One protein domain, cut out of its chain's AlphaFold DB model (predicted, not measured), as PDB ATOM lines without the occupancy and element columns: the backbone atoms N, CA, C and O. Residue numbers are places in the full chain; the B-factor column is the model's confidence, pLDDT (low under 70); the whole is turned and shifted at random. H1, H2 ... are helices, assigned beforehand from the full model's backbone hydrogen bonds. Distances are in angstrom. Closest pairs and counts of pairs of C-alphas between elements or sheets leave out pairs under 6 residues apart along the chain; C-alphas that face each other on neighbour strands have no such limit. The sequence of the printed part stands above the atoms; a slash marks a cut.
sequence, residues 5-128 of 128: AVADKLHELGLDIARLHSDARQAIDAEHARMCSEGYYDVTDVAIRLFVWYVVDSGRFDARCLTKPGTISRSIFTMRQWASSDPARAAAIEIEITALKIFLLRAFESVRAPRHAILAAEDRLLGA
ATOM      1  N   ALA A   5     203.375 205.164 195.941       84.06
ATOM      2  CA  ALA A   5     201.940 205.132 196.183       84.06
ATOM      3  C   ALA A   5     201.232 206.509 196.161       84.06
ATOM      4  O   ALA A   5     200.095 206.587 195.702       84.06
ATOM      5  N   VAL A   6     201.862 207.602 196.627       90.44
ATOM      6  CA  VAL A   6     201.217 208.938 196.616       90.44
ATOM      7  C   VAL A   6     201.220 209.528 195.207       90.44
ATOM      8  O   VAL A   6     200.221 210.095 194.773       90.44
ATOM      9  N   ALA A   7     202.321 209.362 194.469       90.69
ATOM     10  CA  ALA A   7     202.423 209.831 193.089       90.69
ATOM     11  C   ALA A   7     201.410 209.120 192.176       90.69
ATOM     12  O   ALA A   7     200.759 209.778 191.363       90.69
ATOM     13  N   ASP A   8     201.216 207.813 192.368       93.12
ATOM     14  CA  ASP A   8     200.211 207.031 191.643       93.12
ATOM     15  C   ASP A   8     198.792 207.546 191.928       93.12
ATOM     16  O   ASP A   8     198.010 207.778 191.005       93.12
ATOM     17  N   LYS A   9     198.473 207.831 193.199       94.81
ATOM     18  CA  LYS A   9     197.174 208.406 193.579       94.81
ATOM     19  C   LYS A   9     196.960 209.810 193.019       94.81
ATOM     20  O   LYS A   9     195.872 210.114 192.535       94.81
ATOM     21  N   LEU A  10     197.987 210.658 193.012       94.50
ATOM     22  CA  LEU A  10     197.914 211.972 192.365       94.50
ATOM     23  C   LEU A  10     197.648 211.834 190.860       94.50
ATOM     24  O   LEU A  10     196.838 212.583 190.310       94.50
ATOM     25  N   HIS A  11     198.242 210.831 190.211       94.44
ATOM     26  CA  HIS A  11     197.965 210.529 188.811       94.44
ATOM     27  C   HIS A  11     196.532 210.015 188.582       94.44
ATOM     28  O   HIS A  11     195.897 210.410 187.604       94.44
ATOM     29  N   GLU A  12     195.976 209.206 189.492       94.25
ATOM     30  CA  GLU A  12     194.560 208.794 189.466       94.25
ATOM     31  C   GLU A  12     193.597 209.989 189.628       94.25
ATOM     32  O   GLU A  12     192.542 210.025 188.987       94.25
ATOM     33  N   LEU A  13     193.980 211.003 190.415       94.69
ATOM     34  CA  LEU A  13     193.298 212.308 190.488       94.69
ATOM     35  C   LEU A  13     193.568 213.190 189.255       94.69
ATOM     36  O   LEU A  13     192.990 214.265 189.102       94.69
ATOM     37  N   GLY A  14     194.415 212.722 188.340       93.69
ATOM     38  CA  GLY A  14     194.727 213.349 187.066       93.69
ATOM     39  C   GLY A  14     195.761 214.467 187.139       93.69
ATOM     40  O   GLY A  14     195.850 215.254 186.197       93.69
ATOM     41  N   LEU A  15     196.557 214.526 188.206       93.88
ATOM     42  CA  LEU A  15     197.749 215.362 188.279       93.88
ATOM     43  C   LEU A  15     198.973 214.578 187.798       93.88
ATOM     44  O   LEU A  15     199.381 213.592 188.406       93.88
ATOM     45  N   ASP A  16     199.588 215.036 186.712       92.31
ATOM     46  CA  ASP A  16     200.820 214.446 186.201       92.31
ATOM     47  C   ASP A  16     202.046 215.158 186.790       92.31
ATOM     48  O   ASP A  16     202.480 216.208 186.308       92.31
ATOM     49  N   ILE A  17     202.620 214.560 187.838       89.81
ATOM     50  CA  ILE A  17     203.802 215.078 188.542       89.81
ATOM     51  C   ILE A  17     205.017 215.200 187.611       89.81
ATOM     52  O   ILE A  17     205.854 216.082 187.807       89.81
ATOM     53  N   ALA A  18     205.117 214.362 186.572       88.56
ATOM     54  CA  ALA A  18     206.224 214.421 185.619       88.56
ATOM     55  C   ALA A  18     206.150 215.654 184.705       88.56
ATOM     56  O   ALA A  18     207.168 216.075 184.158       88.56
ATOM     57  N   ARG A  19     204.960 216.250 184.557       90.19
ATOM     58  CA  ARG A  19     204.724 217.460 183.754       90.19
ATOM     59  C   ARG A  19     204.810 218.750 184.566       90.19
ATOM     60  O   ARG A  19     204.629 219.823 183.995       90.19
ATOM     61  N   LEU A  20     205.060 218.667 185.872       90.06
ATOM     62  CA  LEU A  20     205.256 219.842 186.716       90.06
ATOM     63  C   LEU A  20     206.597 220.516 186.428       90.06
ATOM     64  O   LEU A  20     207.620 219.861 186.226       90.06
ATOM     65  N   HIS A  21     206.602 221.845 186.501       89.88
ATOM     66  CA  HIS A  21     207.839 222.613 186.587       89.88
ATOM     67  C   HIS A  21     208.610 222.264 187.872       89.88
ATOM     68  O   HIS A  21     208.007 221.862 188.872       89.88
ATOM     69  N   SER A  22     209.936 222.448 187.858       89.56
ATOM     70  CA  SER A  22     210.828 222.140 188.991       89.56
ATOM     71  C   SER A  22     210.323 222.722 190.308       89.56
ATOM     72  O   SER A  22     210.262 222.018 191.312       89.56
ATOM     73  N   ASP A  23     209.892 223.978 190.276       90.81
ATOM     74  CA  ASP A  23     209.511 224.732 191.467       90.81
ATOM     75  C   ASP A  23     208.186 224.225 192.047       90.81
ATOM     76  O   ASP A  23     208.036 224.102 193.262       90.81
ATOM     77  N   ALA A  24     207.229 223.874 191.182       90.94
ATOM     78  CA  ALA A  24     205.958 223.280 191.593       90.94
ATOM     79  C   ALA A  24     206.169 221.877 192.175       90.94
ATOM     80  O   ALA A  24     205.579 221.532 193.197       90.94
ATOM     81  N   ARG A  25     207.060 221.087 191.566       92.00
ATOM     82  CA  ARG A  25     207.420 219.761 192.067       92.00
ATOM     83  C   ARG A  25     208.092 219.839 193.437       92.00
ATOM     84  O   ARG A  25     207.689 219.119 194.343       92.00
ATOM     85  N   GLN A  26     209.046 220.754 193.609       92.62
ATOM     86  CA  GLN A  26     209.701 220.982 194.896       92.62
ATOM     87  C   GLN A  26     208.701 221.434 195.968       92.62
ATOM     88  O   GLN A  26     208.792 221.002 197.115       92.62
ATOM     89  N   ALA A  27     207.731 222.274 195.600       93.88
ATOM     90  CA  ALA A  27     206.692 222.720 196.518       93.88
ATOM     91  C   ALA A  27     205.775 221.560 196.955       93.88
ATOM     92  O   ALA A  27     205.485 221.446 198.142       93.88
ATOM     93  N   ILE A  28     205.384 220.666 196.037       93.31
ATOM     94  CA  ILE A  28     204.637 219.442 196.375       93.31
ATOM     95  C   ILE A  28     205.455 218.529 197.290       93.31
ATOM     96  O   ILE A  28     204.917 218.004 198.260       93.31
ATOM     97  N   ASP A  29     206.747 218.345 197.014       93.38
ATOM     98  CA  ASP A  29     207.620 217.519 197.852       93.38
ATOM     99  C   ASP A  29     207.750 218.075 199.276       93.38
ATOM    100  O   ASP A  29     207.691 217.318 200.246       93.38
ATOM    101  N   ALA A  30     207.895 219.397 199.404       94.00
ATOM    102  CA  ALA A  30     207.960 220.076 200.694       94.00
ATOM    103  C   ALA A  30     206.640 219.955 201.464       94.00
ATOM    104  O   ALA A  30     206.642 219.642 202.655       94.00
ATOM    105  N   GLU A  31     205.516 220.153 200.779       94.81
ATOM    106  CA  GLU A  31     204.193 220.049 201.383       94.81
ATOM    107  C   GLU A  31     203.873 218.609 201.810       94.81
ATOM    108  O   GLU A  31     203.353 218.375 202.899       94.81
ATOM    109  N   HIS A  32     204.269 217.621 201.007       93.31
ATOM    110  CA  HIS A  32     204.142 216.212 201.362       93.31
ATOM    111  C   HIS A  32     204.959 215.876 202.616       93.31
ATOM    112  O   HIS A  32     204.448 215.241 203.537       93.31
ATOM    113  N   ALA A  33     206.207 216.352 202.691       92.12
ATOM    114  CA  ALA A  33     207.039 216.175 203.878       92.12
ATOM    115  C   ALA A  33     206.416 216.834 205.122       92.12
ATOM    116  O   ALA A  33     206.444 216.239 206.202       92.12
ATOM    117  N   ARG A  34     205.804 218.019 204.967       93.25
ATOM    118  CA  ARG A  34     205.062 218.701 206.038       93.25
ATOM    119  C   ARG A  34     203.901 217.839 206.542       93.25
ATOM    120  O   ARG A  34     203.825 217.582 207.740       93.25
ATOM    121  N   MET A  35     203.063 217.313 205.647       92.12
ATOM    122  CA  MET A  35     201.942 216.430 206.015       92.12
ATOM    123  C   MET A  35     202.405 215.166 206.749       92.12
ATOM    124  O   MET A  35     201.835 214.803 207.777       92.12
ATOM    125  N   CYS A  36     203.481 214.523 206.288       88.44
ATOM    126  CA  CYS A  36     204.044 213.367 206.988       88.44
ATOM    127  C   CYS A  36     204.552 213.720 208.396       88.44
ATOM    128  O   CYS A  36     204.445 212.898 209.306       88.44
ATOM    129  N   SER A  37     205.088 214.930 208.593       89.31
ATOM    130  CA  SER A  37     205.528 215.399 209.916       89.31
ATOM    131  C   SER A  37     204.368 215.701 210.873       89.31
ATOM    132  O   SER A  37     204.539 215.614 212.086       89.31
ATOM    133  N   GLU A  38     203.178 215.980 210.337       88.62
ATOM    134  CA  GLU A  38     201.936 216.207 211.090       88.62
ATOM    135  C   GLU A  38     201.180 214.910 211.419       88.62
ATOM    136  O   GLU A  38     200.144 214.947 212.078       88.62
ATOM    137  N   GLY A  39     201.706 213.754 210.998       83.62
ATOM    138  CA  GLY A  39     201.125 212.446 211.300       83.62
ATOM    139  C   GLY A  39     200.139 211.922 210.253       83.62
ATOM    140  O   GLY A  39     199.439 210.945 210.519       83.62
ATOM    141  N   TYR A  40     200.073 212.531 209.066       80.06
ATOM    142  CA  TYR A  40     199.282 211.995 207.956       80.06
ATOM    143  C   TYR A  40     200.045 210.867 207.252       80.06
ATOM    144  O   TYR A  40     201.108 211.091 206.669       80.06
ATOM    145  N   TYR A  41     199.480 209.657 207.285       79.81
ATOM    146  CA  TYR A  41     200.101 208.463 206.693       79.81
ATOM    147  C   TYR A  41     199.197 207.694 205.728       79.81
ATOM    148  O   TYR A  41     199.703 206.868 204.967       79.81
ATOM    149  N   ASP A  42     197.883 207.948 205.723       90.50
ATOM    150  CA  ASP A  42     197.013 207.348 204.715       90.50
ATOM    151  C   ASP A  42     197.331 207.954 203.347       90.50
ATOM    152  O   ASP A  42     197.165 209.149 203.112       90.50
ATOM    153  N   VAL A  43     197.809 207.109 202.438       91.44
ATOM    154  CA  VAL A  43     198.277 207.518 201.107       91.44
ATOM    155  C   VAL A  43     197.184 208.248 200.331       91.44
ATOM    156  O   VAL A  43     197.468 209.191 199.593       91.44
ATOM    157  N   THR A  44     195.938 207.804 200.478       92.50
ATOM    158  CA  THR A  44     194.815 208.340 199.713       92.50
ATOM    159  C   THR A  44     194.406 209.708 200.259       92.50
ATOM    160  O   THR A  44     194.235 210.637 199.473       92.50
ATOM    161  N   ASP A  45     194.351 209.876 201.582       91.50
ATOM    162  CA  ASP A  45     194.075 211.177 202.206       91.50
ATOM    163  C   ASP A  45     195.199 212.186 201.933       91.50
ATOM    164  O   ASP A  45     194.929 213.337 201.587       91.50
ATOM    165  N   VAL A  46     196.459 211.747 201.993       93.62
ATOM    166  CA  VAL A  46     197.622 212.577 201.640       93.62
ATOM    167  C   VAL A  46     197.553 213.017 200.177       93.62
ATOM    168  O   VAL A  46     197.745 214.196 199.884       93.62
ATOM    169  N   ALA A  47     197.242 212.109 199.249       95.38
ATOM    170  CA  ALA A  47     197.121 212.449 197.832       95.38
ATOM    171  C   ALA A  47     195.975 213.436 197.570       95.38
ATOM    172  O   ALA A  47     196.154 214.389 196.814       95.38
ATOM    173  N   ILE A  48     194.824 213.249 198.221       95.50
ATOM    174  CA  ILE A  48     193.702 214.191 198.155       95.50
ATOM    175  C   ILE A  48     194.134 215.572 198.640       95.50
ATOM    176  O   ILE A  48     193.976 216.554 197.915       95.50
ATOM    177  N   ARG A  49     194.711 215.648 199.840       94.94
ATOM    178  CA  ARG A  49     195.087 216.918 200.456       94.94
ATOM    179  C   ARG A  49     196.154 217.642 199.636       94.94
ATOM    180  O   ARG A  49     196.035 218.843 199.419       94.94
ATOM    181  N   LEU A  50     197.153 216.919 199.125       95.31
ATOM    182  CA  LEU A  50     198.175 217.474 198.231       95.31
ATOM    183  C   LEU A  50     197.588 217.971 196.914       95.31
ATOM    184  O   LEU A  50     197.973 219.040 196.443       95.31
ATOM    185  N   PHE A  51     196.662 217.217 196.318       96.38
ATOM    186  CA  PHE A  51     195.990 217.628 195.090       96.38
ATOM    187  C   PHE A  51     195.187 218.913 195.306       96.38
ATOM    188  O   PHE A  51     195.352 219.865 194.542       96.38
ATOM    189  N   VAL A  52     194.361 218.971 196.355       96.69
ATOM    190  CA  VAL A  52     193.552 220.157 196.661       96.69
ATOM    191  C   VAL A  52     194.433 221.352 196.987       96.69
ATOM    192  O   VAL A  52     194.244 222.406 196.387       96.69
ATOM    193  N   TRP A  53     195.449 221.183 197.833       96.25
ATOM    194  CA  TRP A  53     196.414 222.242 198.112       96.25
ATOM    195  C   TRP A  53     197.083 222.751 196.829       96.25
ATOM    196  O   TRP A  53     197.149 223.958 196.602       96.25
ATOM    197  N   TYR A  54     197.537 221.852 195.947       95.75
ATOM    198  CA  TYR A  54     198.183 222.248 194.696       95.75
ATOM    199  C   TYR A  54     197.242 223.058 193.799       95.75
ATOM    200  O   TYR A  54     197.650 224.087 193.261       95.75
ATOM    201  N   VAL A  55     195.991 222.622 193.655       94.12
ATOM    202  CA  VAL A  55     195.004 223.267 192.779       94.12
ATOM    203  C   VAL A  55     194.500 224.592 193.356       94.12
ATOM    204  O   VAL A  55     194.380 225.566 192.616       94.12
ATOM    205  N   VAL A  56     194.197 224.635 194.653       94.56
ATOM    206  CA  VAL A  56     193.434 225.728 195.273       94.56
ATOM    207  C   VAL A  56     194.333 226.750 195.966       94.56
ATOM    208  O   VAL A  56     194.109 227.950 195.818       94.56
ATOM    209  N   ASP A  57     195.366 226.295 196.678       93.12
ATOM    210  CA  ASP A  57     196.076 227.122 197.664       93.12
ATOM    211  C   ASP A  57     197.534 227.417 197.291       93.12
ATOM    212  O   ASP A  57     198.111 228.408 197.740       93.12
ATOM    213  N   SER A  58     198.155 226.595 196.442       92.25
ATOM    214  CA  SER A  58     199.593 226.694 196.165       92.25
ATOM    215  C   SER A  58     200.001 227.968 195.423       92.25
ATOM    216  O   SER A  58     201.191 228.287 195.369       92.25
ATOM    217  N   GLY A  59     199.059 228.657 194.770       89.88
ATOM    218  CA  GLY A  59     199.338 229.768 193.852       89.88
ATOM    219  C   GLY A  59     200.189 229.379 192.633       89.88
ATOM    220  O   GLY A  59     200.683 230.254 191.927       89.88
ATOM    221  N   ARG A  60     200.402 228.076 192.403       91.12
ATOM    222  CA  ARG A  60     201.286 227.505 191.369       91.12
ATOM    223  C   ARG A  60     200.545 226.585 190.407       91.12
ATOM    224  O   ARG A  60     201.180 225.893 189.617       91.12
ATOM    225  N   PHE A  61     199.219 226.552 190.493       91.31
ATOM    226  CA  PHE A  61     198.407 225.658 189.690       91.31
ATOM    227  C   PHE A  61     198.575 225.943 188.193       91.31
ATOM    228  O   PHE A  61     198.231 227.018 187.702       91.31
ATOM    229  N   ASP A  62     199.065 224.940 187.468       89.19
ATOM    230  CA  ASP A  62     199.109 224.925 186.010       89.19
ATOM    231  C   ASP A  62     198.196 223.818 185.468       89.19
ATOM    232  O   ASP A  62     198.464 222.621 185.618       89.19
ATOM    233  N   ALA A  63     197.124 224.225 184.784       86.38
ATOM    234  CA  ALA A  63     196.163 223.312 184.175       86.38
ATOM    235  C   ALA A  63     196.788 222.404 183.099       86.38
ATOM    236  O   ALA A  63     196.238 221.345 182.799       86.38
ATOM    237  N   ARG A  64     197.947 222.767 182.528       87.19
ATOM    238  CA  ARG A  64     198.675 221.929 181.560       87.19
ATOM    239  C   ARG A  64     199.266 220.677 182.202       87.19
ATOM    240  O   ARG A  64     199.532 219.716 181.486       87.19
ATOM    241  N   CYS A  65     199.449 220.668 183.520       87.75
ATOM    242  CA  CYS A  65     199.914 219.503 184.272       87.75
ATOM    243  C   CYS A  65     198.776 218.519 184.584       87.75
ATOM    244  O   CYS A  65     199.025 217.441 185.123       87.75
ATOM    245  N   LEU A  66     197.530 218.857 184.229       90.06
ATOM    246  CA  LEU A  66     196.429 217.907 184.269       90.06
ATOM    247  C   LEU A  66     196.533 216.914 183.109       90.06
ATOM    248  O   LEU A  66     196.940 217.246 181.990       90.06
ATOM    249  N   THR A  67     196.126 215.676 183.370       86.88
ATOM    250  CA  THR A  67     196.188 214.597 182.382       86.88
ATOM    251  C   THR A  67     195.275 214.856 181.183       86.88
ATOM    252  O   THR A  67     195.649 214.502 180.065       86.88
ATOM    253  N   LYS A  68     194.093 215.469 181.385       80.31
ATOM    254  CA  LYS A  68     193.088 215.748 180.342       80.31
ATOM    255  C   LYS A  68     192.221 216.981 180.674       80.31
ATOM    256  O   LYS A  68     192.115 217.381 181.834       80.31
ATOM    257  N   PRO A  69     191.536 217.584 179.682       76.12
ATOM    258  CA  PRO A  69     190.460 218.537 179.950       76.12
ATOM    259  C   PRO A  69     189.354 217.909 180.813       76.12
ATOM    260  O   PRO A  69     189.008 216.744 180.629       76.12
ATOM    261  N   GLY A  70     188.794 218.678 181.752       78.25
ATOM    262  CA  GLY A  70     187.751 218.194 182.668       78.25
ATOM    263  C   GLY A  70     188.256 217.309 183.816       78.25
ATOM    264  O   GLY A  70     187.445 216.769 184.566       78.25
ATOM    265  N   THR A  71     189.577 217.177 183.990       86.19
ATOM    266  CA  THR A  71     190.169 216.345 185.047       86.19
ATOM    267  C   THR A  71     189.683 216.709 186.450       86.19
ATOM    268  O   THR A  71     189.447 215.794 187.224       86.19
ATOM    269  N   ILE A  72     189.454 217.986 186.780       88.00
ATOM    270  CA  ILE A  72     189.017 218.366 188.140       88.00
ATOM    271  C   ILE A  72     187.618 217.809 188.463       88.00
ATOM    272  O   ILE A  72     187.379 217.298 189.551       88.00
ATOM    273  N   SER A  73     186.678 217.818 187.513       86.25
ATOM    274  CA  SER A  73     185.367 217.190 187.738       86.25
ATOM    275  C   SER A  73     185.494 215.675 187.930       86.25
ATOM    276  O   SER A  73     184.798 215.088 188.756       86.25
ATOM    277  N   ARG A  74     186.418 215.034 187.203       89.00
ATOM    278  CA  ARG A  74     186.703 213.606 187.368       89.00
ATOM    279  C   ARG A  74     187.408 213.303 188.691       89.00
ATOM    280  O   ARG A  74     187.092 212.288 189.300       89.00
ATOM    281  N   SER A  75     188.314 214.165 189.144       93.25
ATOM    282  CA  SER A  75     189.003 214.001 190.423       93.25
ATOM    283  C   SER A  75     188.002 214.062 191.574       93.25
ATOM    284  O   SER A  75     188.047 213.196 192.434       93.25
ATOM    285  N   ILE A  76     187.024 214.976 191.528       93.25
ATOM    286  CA  ILE A  76     185.911 215.032 192.493       93.25
ATOM    287  C   ILE A  76     185.164 213.690 192.559       93.25
ATOM    288  O   ILE A  76     184.952 213.153 193.645       93.25
ATOM    289  N   PHE A  77     184.804 213.110 191.408       92.19
ATOM    290  CA  PHE A  77     184.160 211.793 191.368       92.19
ATOM    291  C   PHE A  77     185.050 210.694 191.976       92.19
ATOM    292  O   PHE A  77     184.592 209.922 192.818       92.19
ATOM    293  N   THR A  78     186.332 210.650 191.599       94.69
ATOM    294  CA  THR A  78     187.305 209.680 192.123       94.69
ATOM    295  C   THR A  78     187.471 209.800 193.642       94.69
ATOM    296  O   THR A  78     187.480 208.786 194.338       94.69
ATOM    297  N   MET A  79     187.533 211.023 194.177       95.38
ATOM    298  CA  MET A  79     187.637 211.282 195.617       95.38
ATOM    299  C   MET A  79     186.442 210.705 196.381       95.38
ATOM    300  O   MET A  79     186.626 210.006 197.375       95.38
ATOM    301  N   ARG A  80     185.217 210.919 195.884       94.94
ATOM    302  CA  ARG A  80     184.012 210.323 196.483       94.94
ATOM    303  C   ARG A  80     184.010 208.808 196.406       94.94
ATOM    304  O   ARG A  80     183.629 208.146 197.367       94.94
ATOM    305  N   GLN A  81     184.456 208.251 195.282       94.94
ATOM    306  CA  GLN A  81     184.553 206.805 195.117       94.94
ATOM    307  C   GLN A  81     185.495 206.191 196.163       94.94
ATOM    308  O   GLN A  81     185.143 205.182 196.776       94.94
ATOM    309  N   TRP A  82     186.652 206.810 196.417       94.62
ATOM    310  CA  TRP A  82     187.600 206.358 197.443       94.62
ATOM    311  C   TRP A  82     187.053 206.458 198.871       94.62
ATOM    312  O   TRP A  82     187.433 205.661 199.725       94.62
ATOM    313  N   ALA A  83     186.141 207.397 199.123       93.44
ATOM    314  CA  ALA A  83     185.504 207.585 200.424       93.44
ATOM    315  C   ALA A  83     184.242 206.733 200.636       93.44
ATOM    316  O   ALA A  83     183.711 206.689 201.742       93.44
ATOM    317  N   SER A  84     183.731 206.082 199.587       92.12
ATOM    318  CA  SER A  84     182.365 205.531 199.555       92.12
ATOM    319  C   SER A  84     182.052 204.485 200.630       92.12
ATOM    320  O   SER A  84     180.888 204.310 200.985       92.12
ATOM    321  N   SER A  85     183.065 203.800 201.163       91.50
ATOM    322  CA  SER A  85     182.898 202.773 202.195       91.50
ATOM    323  C   SER A  85     182.943 203.304 203.632       91.50
ATOM    324  O   SER A  85     182.670 202.536 204.551       91.50
ATOM    325  N   ASP A  86     183.310 204.570 203.851       92.88
ATOM    326  CA  ASP A  86     183.459 205.167 205.183       92.88
ATOM    327  C   ASP A  86     182.750 206.534 205.250       92.88
ATOM    328  O   ASP A  86     183.250 207.519 204.701       92.88
ATOM    329  N   PRO A  87     181.604 206.632 205.951       91.88
ATOM    330  CA  PRO A  87     180.856 207.881 206.079       91.88
ATOM    331  C   PRO A  87     181.631 209.026 206.746       91.88
ATOM    332  O   PRO A  87     181.438 210.185 206.377       91.88
ATOM    333  N   ALA A  88     182.500 208.729 207.719       90.38
ATOM    334  CA  ALA A  88     183.280 209.759 208.403       90.38
ATOM    335  C   ALA A  88     184.334 210.339 207.455       90.38
ATOM    336  O   ALA A  88     184.487 211.558 207.344       90.38
ATOM    337  N   ARG A  89     184.999 209.459 206.701       91.25
ATOM    338  CA  ARG A  89     185.941 209.857 205.656       91.25
ATOM    339  C   ARG A  89     185.257 210.603 204.513       91.25
ATOM    340  O   ARG A  89     185.788 211.605 204.043       91.25
ATOM    341  N   ALA A  90     184.072 210.163 204.091       92.75
ATOM    342  CA  ALA A  90     183.284 210.841 203.065       92.75
ATOM    343  C   ALA A  90     182.971 212.289 203.461       92.75
ATOM    344  O   ALA A  90     183.179 213.194 202.656       92.75
ATOM    345  N   ALA A  91     182.573 212.527 204.713       91.81
ATOM    346  CA  ALA A  91     182.333 213.879 205.212       91.81
ATOM    347  C   ALA A  91     183.597 214.758 205.177       91.81
ATOM    348  O   ALA A  91     183.521 215.918 204.774       91.81
ATOM    349  N   ALA A  92     184.761 214.215 205.549       91.38
ATOM    350  CA  ALA A  92     186.029 214.942 205.470       91.38
ATOM    351  C   ALA A  92     186.423 215.263 204.017       91.38
ATOM    352  O   ALA A  92     186.822 216.385 203.712       91.38
ATOM    353  N   ILE A  93     186.250 214.308 203.101       94.06
ATOM    354  CA  ILE A  93     186.556 214.486 201.676       94.06
ATOM    355  C   ILE A  93     185.628 215.515 201.015       94.06
ATOM    356  O   ILE A  93     186.073 216.258 200.142       94.06
ATOM    357  N   GLU A  94     184.373 215.642 201.448       94.88
ATOM    358  CA  GLU A  94     183.478 216.692 200.938       94.88
ATOM    359  C   GLU A  94     183.963 218.114 201.268       94.88
ATOM    360  O   GLU A  94     183.700 219.044 200.499       94.88
ATOM    361  N   ILE A  95     184.725 218.308 202.351       93.69
ATOM    362  CA  ILE A  95     185.358 219.604 202.657       93.69
ATOM    363  C   ILE A  95     186.402 219.940 201.582       93.69
ATOM    364  O   ILE A  95     186.402 221.043 201.031       93.69
ATOM    365  N   GLU A  96     187.237 218.966 201.222       95.69
ATOM    366  CA  GLU A  96     188.253 219.090 200.168       95.69
ATOM    367  C   GLU A  96     187.610 219.316 198.784       95.69
ATOM    368  O   GLU A  96     188.021 220.188 198.015       95.69
ATOM    369  N   ILE A  97     186.525 218.593 198.482       95.31
ATOM    370  CA  ILE A  97     185.725 218.786 197.261       95.31
ATOM    371  C   ILE A  97     185.118 220.190 197.219       95.31
ATOM    372  O   ILE A  97     185.106 220.828 196.164       95.31
ATOM    373  N   THR A  98     184.627 220.698 198.348       94.88
ATOM    374  CA  THR A  98     184.051 222.044 198.427       94.88
ATOM    375  C   THR A  98     185.091 223.108 198.077       94.88
ATOM    376  O   THR A  98     184.781 224.029 197.318       94.88
ATOM    377  N   ALA A  99     186.339 222.958 198.534       95.00
ATOM    378  CA  ALA A  99     187.430 223.856 198.158       95.00
ATOM    379  C   ALA A  99     187.675 223.863 196.636       95.00
ATOM    380  O   ALA A  99     187.750 224.935 196.027       95.00
ATOM    381  N   LEU A 100     187.695 222.687 195.994       93.81
ATOM    382  CA  LEU A 100     187.814 222.570 194.533       93.81
ATOM    383  C   LEU A 100     186.636 223.221 193.793       93.81
ATOM    384  O   LEU A 100     186.841 223.918 192.797       93.81
ATOM    385  N   LYS A 101     185.400 223.024 194.270       91.31
ATOM    386  CA  LYS A 101     184.197 223.626 193.668       91.31
ATOM    387  C   LYS A 101     184.237 225.154 193.748       91.31
ATOM    388  O   LYS A 101     183.982 225.818 192.746       91.31
ATOM    389  N   ILE A 102     184.620 225.708 194.902       90.75
ATOM    390  CA  ILE A 102     184.790 227.159 195.086       90.75
ATOM    391  C   ILE A 102     185.882 227.699 194.159       90.75
ATOM    392  O   ILE A 102     185.690 228.739 193.528       90.75
ATOM    393  N   PHE A 103     187.013 226.997 194.045       90.69
ATOM    394  CA  PHE A 103     188.082 227.373 193.123       90.69
ATOM    395  C   PHE A 103     187.593 227.431 191.671       90.69
ATOM    396  O   PHE A 103     187.806 228.433 190.990       90.69
ATOM    397  N   LEU A 104     186.892 226.393 191.208       86.44
ATOM    398  CA  LEU A 104     186.348 226.347 189.849       86.44
ATOM    399  C   LEU A 104     185.351 227.476 189.589       86.44
ATOM    400  O   LEU A 104     185.417 228.112 188.539       86.44
ATOM    401  N   LEU A 105     184.465 227.756 190.547       84.75
ATOM    402  CA  LEU A 105     183.510 228.854 190.442       84.75
ATOM    403  C   LEU A 105     184.226 230.202 190.268       84.75
ATOM    404  O   LEU A 105     183.966 230.923 189.304       84.75
ATOM    405  N   ARG A 106     185.204 230.494 191.134       85.69
ATOM    406  CA  ARG A 106     186.026 231.716 191.052       85.69
ATOM    407  C   ARG A 106     186.795 231.806 189.733       85.69
ATOM    408  O   ARG A 106     186.919 232.887 189.156       85.69
ATOM    409  N   ALA A 107     187.296 230.677 189.229       83.12
ATOM    410  CA  ALA A 107     187.961 230.626 187.935       83.12
ATOM    411  C   ALA A 107     186.999 231.030 186.803       83.12
ATOM    412  O   ALA A 107     187.356 231.876 185.983       83.12
ATOM    413  N   PHE A 108     185.765 230.517 186.780       76.75
ATOM    414  CA  PHE A 108     184.770 230.900 185.771       76.75
ATOM    415  C   PHE A 108     184.396 232.386 185.819       76.75
ATOM    416  O   PHE A 108     184.303 233.022 184.764       76.75
ATOM    417  N   GLU A 109     184.240 232.951 187.017       77.44
ATOM    418  CA  GLU A 109     183.986 234.386 187.206       77.44
ATOM    419  C   GLU A 109     185.132 235.240 186.640       77.44
ATOM    420  O   GLU A 109     184.898 236.221 185.929       77.44
ATOM    421  N   SER A 110     186.381 234.832 186.887       77.44
ATOM    422  CA  SER A 110     187.572 235.567 186.443       77.44
ATOM    423  C   SER A 110     187.740 235.611 184.918       77.44
ATOM    424  O   SER A 110     188.230 236.601 184.375       77.44
ATOM    425  N   VAL A 111     187.279 234.576 184.206       74.06
ATOM    426  CA  VAL A 111     187.434 234.446 182.745       74.06
ATOM    427  C   VAL A 111     186.318 235.193 181.987       74.06
ATOM    428  O   VAL A 111     186.292 235.190 180.758       74.06
ATOM    429  N   ARG A 112     185.396 235.880 182.690       70.81
ATOM    430  CA  ARG A 112     184.199 236.527 182.107       70.81
ATOM    431  C   ARG A 112     183.426 235.581 181.182       70.81
ATOM    432  O   ARG A 112     182.954 235.983 180.115       70.81
ATOM    433  N   ALA A 113     183.315 234.313 181.573       70.62
ATOM    434  CA  ALA A 113     182.530 233.354 180.815       70.62
ATOM    435  C   ALA A 113     181.070 233.849 180.693       70.62
ATOM    436  O   ALA A 113     180.557 234.506 181.605       70.62
ATOM    437  N   PRO A 114     180.368 233.557 179.582       78.38
ATOM    438  CA  PRO A 114     178.962 233.915 179.450       78.38
ATOM    439  C   PRO A 114     178.141 233.356 180.618       78.38
ATOM    440  O   PRO A 114     178.319 232.201 181.000       78.38
ATOM    441  N   ARG A 115     177.190 234.135 181.152       78.31
ATOM    442  CA  ARG A 115     176.397 233.749 182.338       78.31
ATOM    443  C   ARG A 115     175.740 232.368 182.217       78.31
ATOM    444  O   ARG A 115     175.704 231.627 183.187       78.31
ATOM    445  N   HIS A 116     175.263 231.997 181.028       79.12
ATOM    446  CA  HIS A 116     174.679 230.673 180.788       79.12
ATOM    447  C   HIS A 116     175.704 229.531 180.921       79.12
ATOM    448  O   HIS A 116     175.345 228.442 181.356       79.12
ATOM    449  N   ALA A 117     176.971 229.772 180.573       75.31
ATOM    450  CA  ALA A 117     178.047 228.799 180.719       75.31
ATOM    451  C   ALA A 117     178.467 228.645 182.186       75.31
ATOM    452  O   ALA A 117     178.725 227.526 182.617       75.31
ATOM    453  N   ILE A 118     178.465 229.743 182.954       73.12
ATOM    454  CA  ILE A 118     178.697 229.715 184.406       73.12
ATOM    455  C   ILE A 118     177.598 228.900 185.093       73.12
ATOM    456  O   ILE A 118     177.906 227.927 185.767       73.12
ATOM    457  N   LEU A 119     176.323 229.208 184.829       77.69
ATOM    458  CA  LEU A 119     175.183 228.486 185.411       77.69
ATOM    459  C   LEU A 119     175.180 226.993 185.038       77.69
ATOM    460  O   LEU A 119     174.928 226.140 185.880       77.69
ATOM    461  N   ALA A 120     175.502 226.654 183.785       78.12
ATOM    462  CA  ALA A 120     175.608 225.257 183.363       78.12
ATOM    463  C   ALA A 120     176.804 224.528 184.005       78.12
ATOM    464  O   ALA A 120     176.753 223.313 184.201       78.12
ATOM    465  N   ALA A 121     177.894 225.240 184.304       72.38
ATOM    466  CA  ALA A 121     179.030 224.686 185.028       72.38
ATOM    467  C   ALA A 121     178.714 224.506 186.519       72.38
ATOM    468  O   ALA A 121     179.036 223.458 187.068       72.38
ATOM    469  N   GLU A 122     178.042 225.473 187.146       72.44
ATOM    470  CA  GLU A 122     177.541 225.387 188.522       72.44
ATOM    471  C   GLU A 122     176.608 224.192 188.701       72.44
ATOM    472  O   GLU A 122     176.846 223.376 189.583       72.44
ATOM    473  N   ASP A 123     175.608 224.032 187.832       75.25
ATOM    474  CA  ASP A 123     174.643 222.928 187.908       75.25
ATOM    475  C   ASP A 123     175.338 221.560 187.817       75.25
ATOM    476  O   ASP A 123     175.104 220.659 188.623       75.25
ATOM    477  N   ARG A 124     176.312 221.431 186.906       72.38
ATOM    478  CA  ARG A 124     177.130 220.215 186.792       72.38
ATOM    479  C   ARG A 124     178.054 220.004 187.984       72.38
ATOM    480  O   ARG A 124     178.276 218.863 188.359       72.38
ATOM    481  N   LEU A 125     178.630 221.058 188.557       68.81
ATOM    482  CA  LEU A 125     179.553 220.948 189.690       68.81
ATOM    483  C   LEU A 125     178.824 220.699 191.010       68.81
ATOM    484  O   LEU A 125     179.367 220.032 191.888       68.81
ATOM    485  N   LEU A 126     177.614 221.223 191.168       66.00
ATOM    486  CA  LEU A 126     176.781 221.025 192.348       66.00
ATOM    487  C   LEU A 126     176.032 219.689 192.292       66.00
ATOM    488  O   LEU A 126     175.889 219.056 193.335       66.00
ATOM    489  N   GLY A 127     175.618 219.243 191.100       59.78
ATOM    490  CA  GLY A 127     174.943 217.960 190.884       59.78
ATOM    491  C   GLY A 127     175.868 216.748 190.715       59.78
ATOM    492  O   GLY A 127     175.395 215.619 190.842       59.78
ATOM    493  N   ALA A 128     177.158 216.959 190.425       50.31
ATOM    494  CA  ALA A 128     178.164 215.897 190.389       50.31
ATOM    495  C   ALA A 128     178.588 215.471 191.784       50.31
ATOM    496  O   ALA A 128     178.783 216.326 192.694       50.31
TER     497      ALA A 128
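This is residues 5 to 128 of the 128 residues of an uncharacterized protein of Rhizobium mesoamericanum STM3625 (UniProt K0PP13). H3, H4 and H5 make a small up-and-down bundle, each running against the one before it in the chain, with H3 and H4 both packed on the long H5. H1 and H2 cross H3 at steep tilts, and H6 folds back along the last part of H5, where residues 110 to 116 stick out. The printed part has 124 residues with six named helices, H1 to H6 in chain order, and no named strand: its class is all helix. It is compact, with a radius of gyration of the C-alphas of 14.6 A and spans of 44 by 37 by 22 A.

H1, residues 5 to 12, touches H3, residues 43 to 57, at a steep tilt of 56 degrees; their closest C-alphas, of Val 6 and Ala 47, are 5.5 A apart. H2, residues 22 to 37, touches H3 with residues 28 to 35 alone, at a steep tilt of 50 degrees; the closest C-alphas, of His 32 and Leu 50, are 6.9 A apart. H5, residues 87 to 110, touches H3 with residues 93 to 103 alone, the same way at a shallow tilt of 22 degrees; the closest C-alphas, of Val 56 and Phe 103, are 6.0 A apart. H4, residues 71 to 83, forms a hairpin with H5 at 11 degrees, the C-alphas of Ala 83 and Ala 90 closest at 4.7 A. H6, residues 115 to 127, forms another with H5 at 6 degrees, the C-alphas of Phe 108 and Ile 118 closest at 6.3 A. Every O i to N i+4 pair is within hydrogen-bond range in H1, H2, H3, H4 and H6; in H5, 18 of 20 are.

H1 begins at C-alpha 5 (201.940, 205.132, 196.183). From first to last C-alpha, H2 measures 22.6 A, H3 20.0 A and H5 34.6 A. H6 ends at C-alpha 127 (174.943, 217.960, 190.884).

The C-alphas farthest apart, of Ser 37 and His 116, are 45.1 A apart. The printed part has no cut; the link from H3 to H4, 13 residues, is long. Residues 125 to 128 are under pLDDT 70.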